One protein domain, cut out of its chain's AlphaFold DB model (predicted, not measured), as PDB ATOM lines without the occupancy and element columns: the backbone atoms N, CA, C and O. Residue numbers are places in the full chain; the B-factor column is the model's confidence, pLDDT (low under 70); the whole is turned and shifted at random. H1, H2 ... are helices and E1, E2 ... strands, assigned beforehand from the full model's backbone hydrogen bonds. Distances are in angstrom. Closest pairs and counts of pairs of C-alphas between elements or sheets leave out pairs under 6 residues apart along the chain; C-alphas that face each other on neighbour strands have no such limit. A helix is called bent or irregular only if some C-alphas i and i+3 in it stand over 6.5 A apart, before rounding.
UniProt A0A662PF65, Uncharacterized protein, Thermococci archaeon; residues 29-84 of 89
ATOM      1  N   ILE A  29      -7.504 -27.551  84.162       87.00
ATOM      2  CA  ILE A  29      -6.350 -28.447  84.082       87.00
ATOM      3  C   ILE A  29      -6.401 -29.152  82.730       87.00
ATOM      4  O   ILE A  29      -7.434 -29.699  82.364       87.00
ATOM      5  N   LEU A  30      -5.296 -29.156  81.992       86.31
ATOM      6  CA  LEU A  30      -5.121 -30.010  80.821       86.31
ATOM      7  C   LEU A  30      -4.108 -31.093  81.180       86.31
ATOM      8  O   LEU A  30      -2.927 -30.811  81.343       86.31
ATOM      9  N   ALA A  31      -4.554 -32.331  81.320       85.81
ATOM     10  CA  ALA A  31      -3.696 -33.440  81.721       85.81
ATOM     11  C   ALA A  31      -3.897 -34.612  80.763       85.81
ATOM     12  O   ALA A  31      -5.026 -35.022  80.514       85.81
ATOM     13  N   LEU A  32      -2.804 -35.134  80.192       80.69
ATOM     14  CA  LEU A  32      -2.838 -36.246  79.222       80.69
ATOM     15  C   LEU A  32      -3.826 -36.028  78.050       80.69
ATOM     16  O   LEU A  32      -4.430 -36.974  77.554       80.69
ATOM     17  N   GLY A  33      -4.017 -34.776  77.621       80.88
ATOM     18  CA  GLY A  33      -4.969 -34.413  76.561       80.88
ATOM     19  C   GLY A  33      -6.432 -34.296  77.010       80.88
ATOM     20  O   GLY A  33      -7.288 -33.976  76.190       80.88
ATOM     21  N   LYS A  34      -6.731 -34.510  78.296       84.00
ATOM     22  CA  LYS A  34      -8.055 -34.307  78.888       84.00
ATOM     23  C   LYS A  34      -8.139 -32.933  79.545       84.00
ATOM     24  O   LYS A  34      -7.341 -32.611  80.426       84.00
ATOM     25  N   GLU A  35      -9.114 -32.134  79.124       87.88
ATOM     26  CA  GLU A  35      -9.472 -30.884  79.795       87.88
ATOM     27  C   GLU A  35     -10.373 -31.171  80.999       87.88
ATOM     28  O   GLU A  35     -11.359 -31.903  80.901       87.88
ATOM     29  N   ILE A  36     -10.035 -30.581  82.139       86.94
ATOM     30  CA  ILE A  36     -10.737 -30.741  83.407       86.94
ATOM     31  C   ILE A  36     -11.059 -29.356  83.946       86.94
ATOM     32  O   ILE A  36     -10.181 -28.506  84.112       86.94
ATOM     33  N   GLU A  37     -12.338 -29.128  84.221       86.31
ATOM     34  CA  GLU A  37     -12.796 -27.892  84.838       86.31
ATOM     35  C   GLU A  37     -12.525 -27.939  86.337       86.31
ATOM     36  O   GLU A  37     -12.907 -28.889  87.023       86.31
ATOM     37  N   VAL A  38     -11.827 -26.922  86.841       85.62
ATOM     38  CA  VAL A  38     -11.535 -26.813  88.265       85.62
ATOM     39  C   VAL A  38     -12.640 -25.988  88.923       85.62
ATOM     40  O   VAL A  38     -12.911 -24.873  88.477       85.62
ATOM     41  N   PRO A  39     -13.280 -26.502  89.988       83.50
ATOM     42  CA  PRO A  39     -14.210 -25.712  90.784       83.50
ATOM     43  C   PRO A  39     -13.510 -24.486  91.382       83.50
ATOM     44  O   PRO A  39     -12.400 -24.618  91.896       83.50
ATOM     45  N   GLU A  40     -14.179 -23.329  91.427       81.69
ATOM     46  CA  GLU A  40     -13.620 -22.093  92.017       81.69
ATOM     47  C   GLU A  40     -13.084 -22.293  93.441       81.69
ATOM     48  O   GLU A  40     -12.049 -21.747  93.813       81.69
ATOM     49  N   ALA A  41     -13.741 -23.150  94.230       84.06
ATOM     50  CA  ALA A  41     -13.315 -23.492  95.587       84.06
ATOM     51  C   ALA A  41     -11.904 -24.116  95.663       84.06
ATOM     52  O   ALA A  41     -11.314 -24.167  96.740       84.06
ATOM     53  N   LEU A  42     -11.376 -24.619  94.544       84.31
ATOM     54  CA  LEU A  42     -10.063 -25.252  94.443       84.31
ATOM     55  C   LEU A  42      -9.046 -24.404  93.667       84.31
ATOM     56  O   LEU A  42      -7.906 -24.840  93.544       84.31
ATOM     57  N   GLU A  43      -9.392 -23.209  93.180       81.31
ATOM     58  CA  GLU A  43      -8.456 -22.352  92.431       81.31
ATOM     59  C   GLU A  43      -7.241 -21.927  93.257       81.31
ATOM     60  O   GLU A  43      -6.115 -21.943  92.762       81.31
ATOM     61  N   GLU A  44      -7.434 -21.600  94.534       83.69
ATOM     62  CA  GLU A  44      -6.311 -21.239  95.404       83.69
ATOM     63  C   GLU A  44      -5.381 -22.442  95.642       83.69
ATOM     64  O   GLU A  44      -4.156 -22.311  95.692       83.69
ATOM     65  N   LEU A  45      -5.958 -23.645  95.737       85.31
ATOM     66  CA  LEU A  45      -5.193 -24.883  95.853       85.31
ATOM     67  C   LEU A  45      -4.513 -25.246  94.530       85.31
ATOM     68  O   LEU A  45      -3.436 -25.832  94.545       85.31
ATOM     69  N   LEU A  46      -5.103 -24.868  93.400       83.88
ATOM     70  CA  LEU A  46      -4.591 -25.140  92.064       83.88
ATOM     71  C   LEU A  46      -3.249 -24.438  91.828       83.88
ATOM     72  O   LEU A  46      -2.354 -25.044  91.250       83.88
ATOM     73  N   GLU A  47      -3.080 -23.205  92.311       80.19
ATOM     74  CA  GLU A  47      -1.796 -22.491  92.223       80.19
ATOM     75  C   GLU A  47      -0.699 -23.118  93.083       80.19
ATOM     76  O   GLU A  47       0.474 -23.096  92.711       80.19
ATOM     77  N   ARG A  48      -1.071 -23.674  94.238       85.19
ATOM     78  CA  ARG A  48      -0.116 -24.246  95.196       85.19
ATOM     79  C   ARG A  48       0.240 -25.690  94.862       85.19
ATOM     80  O   ARG A  48       1.398 -26.080  94.977       85.19
ATOM     81  N   ASN A  49      -0.759 -26.494  94.501       87.19
ATOM     82  CA  ASN A  49      -0.632 -27.928  94.272       87.19
ATOM     83  C   ASN A  49      -1.643 -28.447  93.222       87.19
ATOM     84  O   ASN A  49      -2.694 -29.003  93.562       87.19
ATOM     85  N   PRO A  50      -1.307 -28.336  91.926       84.56
ATOM     86  CA  PRO A  50      -2.176 -28.761  90.827       84.56
ATOM     87  C   PRO A  50      -2.523 -30.251  90.849       84.56
ATOM     88  O   PRO A  50      -3.627 -30.644  90.475       84.56
ATOM     89  N   ILE A  51      -1.592 -31.091  91.308       85.00
ATOM     90  CA  ILE A  51      -1.769 -32.547  91.361       85.00
ATOM     91  C   ILE A  51      -2.768 -32.942  92.442       85.00
ATOM     92  O   ILE A  51      -3.557 -33.868  92.255       85.00
ATOM     93  N   GLU A  52      -2.779 -32.224  93.562       88.06
ATOM     94  CA  GLU A  52      -3.773 -32.449  94.604       88.06
ATOM     95  C   GLU A  52      -5.172 -32.038  94.144       88.06
ATOM     96  O   GLU A  52      -6.124 -32.792  94.354       88.06
ATOM     97  N   VAL A  53      -5.307 -30.903  93.454       89.62
ATOM     98  CA  VAL A  53      -6.585 -30.523  92.832       89.62
ATOM     99  C   VAL A  53      -7.034 -31.583  91.839       89.62
ATOM    100  O   VAL A  53      -8.173 -32.043  91.915       89.62
ATOM    101  N   LEU A  54      -6.127 -32.042  90.974       87.56
ATOM    102  CA  LEU A  54      -6.431 -33.112  90.037       87.56
ATOM    103  C   LEU A  54      -6.909 -34.371  90.765       87.56
ATOM    104  O   LEU A  54      -7.893 -34.958  90.354       87.56
ATOM    105  N   SER A  55      -6.304 -34.744  91.895       88.81
ATOM    106  CA  SER A  55      -6.738 -35.914  92.672       88.81
ATOM    107  C   SER A  55      -8.146 -35.799  93.264       88.81
ATOM    108  O   SER A  55      -8.783 -36.820  93.519       88.81
ATOM    109  N   LYS A  56      -8.632 -34.571  93.483       89.00
ATOM    110  CA  LYS A  56      -9.986 -34.301  93.984       89.00
ATOM    111  C   LYS A  56     -11.019 -34.291  92.859       89.00
ATOM    112  O   LYS A  56     -12.144 -34.719  93.090       89.00
ATOM    113  N   VAL A  57     -10.648 -33.793  91.678       87.81
ATOM    114  CA  VAL A  57     -11.565 -33.651  90.533       87.81
ATOM    115  C   VAL A  57     -11.574 -34.906  89.657       87.81
ATOM    116  O   VAL A  57     -12.634 -35.377  89.261       87.81
ATOM    117  N   ASP A  58     -10.398 -35.468  89.390       86.81
ATOM    118  CA  ASP A  58     -10.188 -36.678  88.599       86.81
ATOM    119  C   ASP A  58      -9.120 -37.583  89.259       86.81
ATOM    120  O   ASP A  58      -7.928 -37.554  88.914       86.81
ATOM    121  N   PRO A  59      -9.525 -38.398  90.251       87.50
ATOM    122  CA  PRO A  59      -8.611 -39.281  90.968       87.50
ATOM    123  C   PRO A  59      -7.998 -40.370  90.080       87.50
ATOM    124  O   PRO A  59      -6.924 -40.877  90.411       87.50
ATOM    125  N   GLU A  60      -8.650 -40.753  88.980       87.06
ATOM    126  CA  GLU A  60      -8.122 -41.753  88.045       87.06
ATOM    127  C   GLU A  60      -6.930 -41.186  87.279       87.06
ATOM    128  O   GLU A  60      -5.853 -41.788  87.275       87.06
ATOM    129  N   LEU A  61      -7.078 -39.976  86.736       85.19
ATOM    130  CA  LEU A  61      -6.001 -39.299  86.025       85.19
ATOM    131  C   LEU A  61      -4.841 -38.938  86.959       85.19
ATOM    132  O   LEU A  61      -3.670 -39.101  86.610       85.19
ATOM    133  N   ALA A  62      -5.148 -38.518  88.188       86.62
ATOM    134  CA  ALA A  62      -4.131 -38.276  89.203       86.62
ATOM    135  C   ALA A  62      -3.342 -39.549  89.545       86.62
ATOM    136  O   ALA A  62      -2.124 -39.484  89.715       86.62
ATOM    137  N   ARG A  63      -4.001 -40.716  89.629       86.44
ATOM    138  CA  ARG A  63      -3.320 -42.009  89.818       86.44
ATOM    139  C   ARG A  63      -2.450 -42.371  88.626       86.44
ATOM    140  O   ARG A  63      -1.362 -42.891  88.836       86.44
ATOM    141  N   GLU A  64      -2.899 -42.083  87.410       84.19
ATOM    142  CA  GLU A  64      -2.109 -42.336  86.211       84.19
ATOM    143  C   GLU A  64      -0.836 -41.477  86.163       84.19
ATOM    144  O   GLU A  64       0.207 -41.946  85.710       84.19
ATOM    145  N   LEU A  65      -0.902 -40.236  86.641       82.75
ATOM    146  CA  LEU A  65       0.249 -39.333  86.718       82.75
ATOM    147  C   LEU A  65       1.140 -39.606  87.938       82.75
ATOM    148  O   LEU A  65       2.323 -39.259  87.939       82.75
ATOM    149  N   LYS A  66       0.601 -40.246  88.978       80.69
ATOM    150  CA  LYS A  66       1.331 -40.561  90.206       80.69
ATOM    151  C   LYS A  66       2.483 -41.525  89.919       80.69
ATOM    152  O   LYS A  66       2.280 -42.645  89.465       80.69
ATOM    153  N   GLY A  67       3.700 -41.098  90.250       78.81
ATOM    154  CA  GLY A  67       4.915 -41.895  90.051       78.81
ATOM    155  C   GLY A  67       5.502 -41.812  88.640       78.81
ATOM    156  O   GLY A  67       6.523 -42.446  88.387       78.81
ATOM    157  N   LYS A  68       4.903 -41.022  87.741       82.00
ATOM    158  CA  LYS A  68       5.497 -40.677  86.447       82.00
ATOM    159  C   LYS A  68       6.296 -39.380  86.564       82.00
ATOM    160  O   LYS A  68       6.000 -38.531  87.404       82.00
ATOM    161  N   SER A  69       7.299 -39.214  85.706       83.00
ATOM    162  CA  SER A  69       7.965 -37.924  85.534       83.00
ATOM    163  C   SER A  69       6.999 -36.978  84.833       83.00
ATOM    164  O   SER A  69       6.607 -37.225  83.694       83.00
ATOM    165  N   ILE A  70       6.577 -35.934  85.536       85.69
ATOM    166  CA  ILE A  70       5.610 -34.958  85.041       85.69
ATOM    167  C   ILE A  70       6.195 -33.554  85.094       85.69
ATOM    168  O   ILE A  70       6.977 -33.224  85.985       85.69
ATOM    169  N   GLU A  71       5.766 -32.718  84.162       85.31
ATOM    170  CA  GLU A  71       6.087 -31.303  84.115       85.31
ATOM    171  C   GLU A  71       4.789 -30.510  84.144       85.31
ATOM    172  O   GLU A  71       3.854 -30.801  83.400       85.31
ATOM    173  N   ILE A  72       4.728 -29.510  85.017       86.31
ATOM    174  CA  ILE A  72       3.548 -28.666  85.158       86.31
ATOM    175  C   ILE A  72       3.878 -27.291  84.601       86.31
ATOM    176  O   ILE A  72       4.854 -26.667  85.017       86.31
ATOM    177  N   ARG A  73       3.056 -26.815  83.669       85.19
ATOM    178  CA  ARG A  73       3.173 -25.487  83.071       85.19
ATOM    179  C   ARG A  73       1.862 -24.739  83.178       85.19
ATOM    180  O   ARG A  73       0.790 -25.327  83.092       85.19
ATOM    181  N   THR A  74       1.955 -23.426  83.314       84.50
ATOM    182  CA  THR A  74       0.791 -22.545  83.242       84.50
ATOM    183  C   THR A  74       0.764 -21.901  81.865       84.50
ATOM    184  O   THR A  74       1.661 -21.136  81.516       84.50
ATOM    185  N   GLU A  75      -0.261 -22.214  81.079       82.69
ATOM    186  CA  GLU A  75      -0.473 -21.691  79.731       82.69
ATOM    187  C   GLU A  75      -1.783 -20.894  79.694       82.69
ATOM    188  O   GLU A  75      -2.882 -21.424  79.508       82.69
ATOM    189  N   GLY A  76      -1.676 -19.584  79.927       82.69
ATOM    190  CA  GLY A  76      -2.828 -18.687  79.995       82.69
ATOM    191  C   GLY A  76      -3.791 -19.082  81.117       82.69
ATOM    192  O   GLY A  76      -3.464 -18.954  82.293       82.69
ATOM    193  N   ARG A  77      -4.986 -19.563  80.748       81.75
ATOM    194  CA  ARG A  77      -6.014 -20.032  81.699       81.75
ATOM    195  C   ARG A  77      -5.884 -21.510  82.079       81.75
ATOM    196  O   ARG A  77      -6.697 -22.010  82.857       81.75
ATOM    197  N   TYR A  78      -4.926 -22.218  81.491       82.75
ATOM    198  CA  TYR A  78      -4.741 -23.646  81.691       82.75
ATOM    199  C   TYR A  78      -3.532 -23.919  82.575       82.75
ATOM    200  O   TYR A  78      -2.472 -23.324  82.395       82.75
ATOM    201  N   ILE A  79      -3.677 -24.867  83.493       86.75
ATOM    202  CA  ILE A  79      -2.541 -25.578  84.066       86.75
ATOM    203  C   ILE A  79      -2.394 -26.883  83.301       86.75
ATOM    204  O   ILE A  79      -3.236 -27.773  83.397       86.75
ATOM    205  N   VAL A  80      -1.335 -26.978  82.513       86.81
ATOM    206  CA  VAL A  80      -1.043 -28.142  81.693       86.81
ATOM    207  C   VAL A  80      -0.084 -29.054  82.443       86.81
ATOM    208  O   VAL A  80       0.961 -28.616  82.922       86.81
ATOM    209  N   ILE A  81      -0.445 -30.328  82.555       86.06
ATOM    210  CA  ILE A  81       0.373 -31.368  83.170       86.06
ATOM    211  C   ILE A  81       0.841 -32.302  82.059       86.06
ATOM    212  O   ILE A  81       0.091 -33.146  81.556       86.06
ATOM    213  N   TYR A  82       2.100 -32.130  81.680       81.94
ATOM    214  CA  TYR A  82       2.797 -32.959  80.714       81.94
ATOM    215  C   TYR A  82       3.446 -34.150  81.408       81.94
ATOM    216  O   TYR A  82       3.876 -34.078  82.557       81.94
ATOM    217  N   ARG A  83       3.569 -35.250  80.675       81.12
ATOM    218  CA  ARG A  83       4.480 -36.337  81.023       81.12
ATOM    219  C   ARG A  83       5.848 -36.011  80.441       81.12
ATOM    220  O   ARG A  83       5.983 -35.926  79.227       81.12
ATOM    221  N   SER A  84       6.852 -35.825  81.290       72.19
ATOM    222  CA  SER A  84       8.222 -35.500  80.867       72.19
ATOM    223  C   SER A  84       8.898 -36.655  80.124       72.19
ATOM    224  O   SER A  84       9.874 -36.440  79.417       72.19
TER     225      SER A  84
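This is residues 29 to 84 of the 89 residues of an uncharacterized protein of Thermococci archaeon (UniProt A0A662PF65). See one four-stranded sheet, E2, E1, E4, E3, and a row of three short helices, H1, H2 and H3, zigzagging side by side, with H2 in the middle of the row crossing over one face of the sheet, while the opposite face is bare. E1 and E2 form a hairpin on one side of the sheet and E3 and E4 another, with the three helices between the two hairpins along the chain. The 56 printed residues hold three named helices and four named strands in the order E1, E2, H1, H2, H3, E3, E4; the sheet runs E2, E1, E4, E3 and is mixed, and the class is mixed, helices and strands. The whole is compact, with a radius of gyration of the C-alphas of 10.1 A and spans of 27 by 22 by 19 A.

Start at E1, residues 29 to 31, and cross to E2, residues 34 to 37, its antiparallel neighbour at 160 degrees; look for N 29 and O 36 at 2.8 A. Next come H1, residues 40 to 48, and H2, residues 50 to 57, a helical hairpin. H1 and H2 touch, the closest C-alphas being those of Leu 46 and Val 53 at 5.8 A, with a shallow tilt of 29 degrees, opposite ways. H1 is irregular, with C-alphas 41 and 44 7.4 A apart, and is only just not on the sheet, with 4 pairs of C-alphas within 10 A. H2 is on the sheet at a height over the sheet of 9.5 A; it lies over E1 and runs across the strands, at 87 degrees to E1 on the local plane. Look on to H3, residues 59 to 65, which touches H2 with Ser 55 and Ala 62 as the closest C-alphas, 4.9 A apart; their tilt of 33 degrees is shallow, only just short of steep, opposite ways, and they form a helical hairpin. H3 only grazes the sheet, with its residues 61 to 65, and H1 and H3 are apart. Last come E3, residues 70 to 75, and E4, residues 78 to 83, an antiparallel hairpin at 156 degrees, with N 73 and O 80 at 2.9 A. E4 is parallel to E1 at 18 degrees; find N 30 and O 79 at 2.9 A. Every O i to N i+4 pair is within hydrogen-bond range in H2 and H3; in H1 2 of 5 are, beside 4 of 6 O i to N i+3 pairs.

Find C-alpha 29 at (-6.350, -28.447, 84.082), where E1 begins its 6.1 A; E2 covers 10.0 A. Find C-alpha 40 at (-13.620, -22.093, 92.017); from there H1 runs 14.0 A to C-alpha 48. H2 measures 10.6 A and H3 9.8 A. E3 measures 15.5 A, and E4 runs 15.7 A to C-alpha 83 at (4.480, -36.337, 81.023).

The C-alphas of Ala 41 and Ser 84 are the two farthest apart, at 28.7 A. The printed part has no cut, and its links are tight. The mean pLDDT of the printed part is 84.6, and no printed residue is under 70.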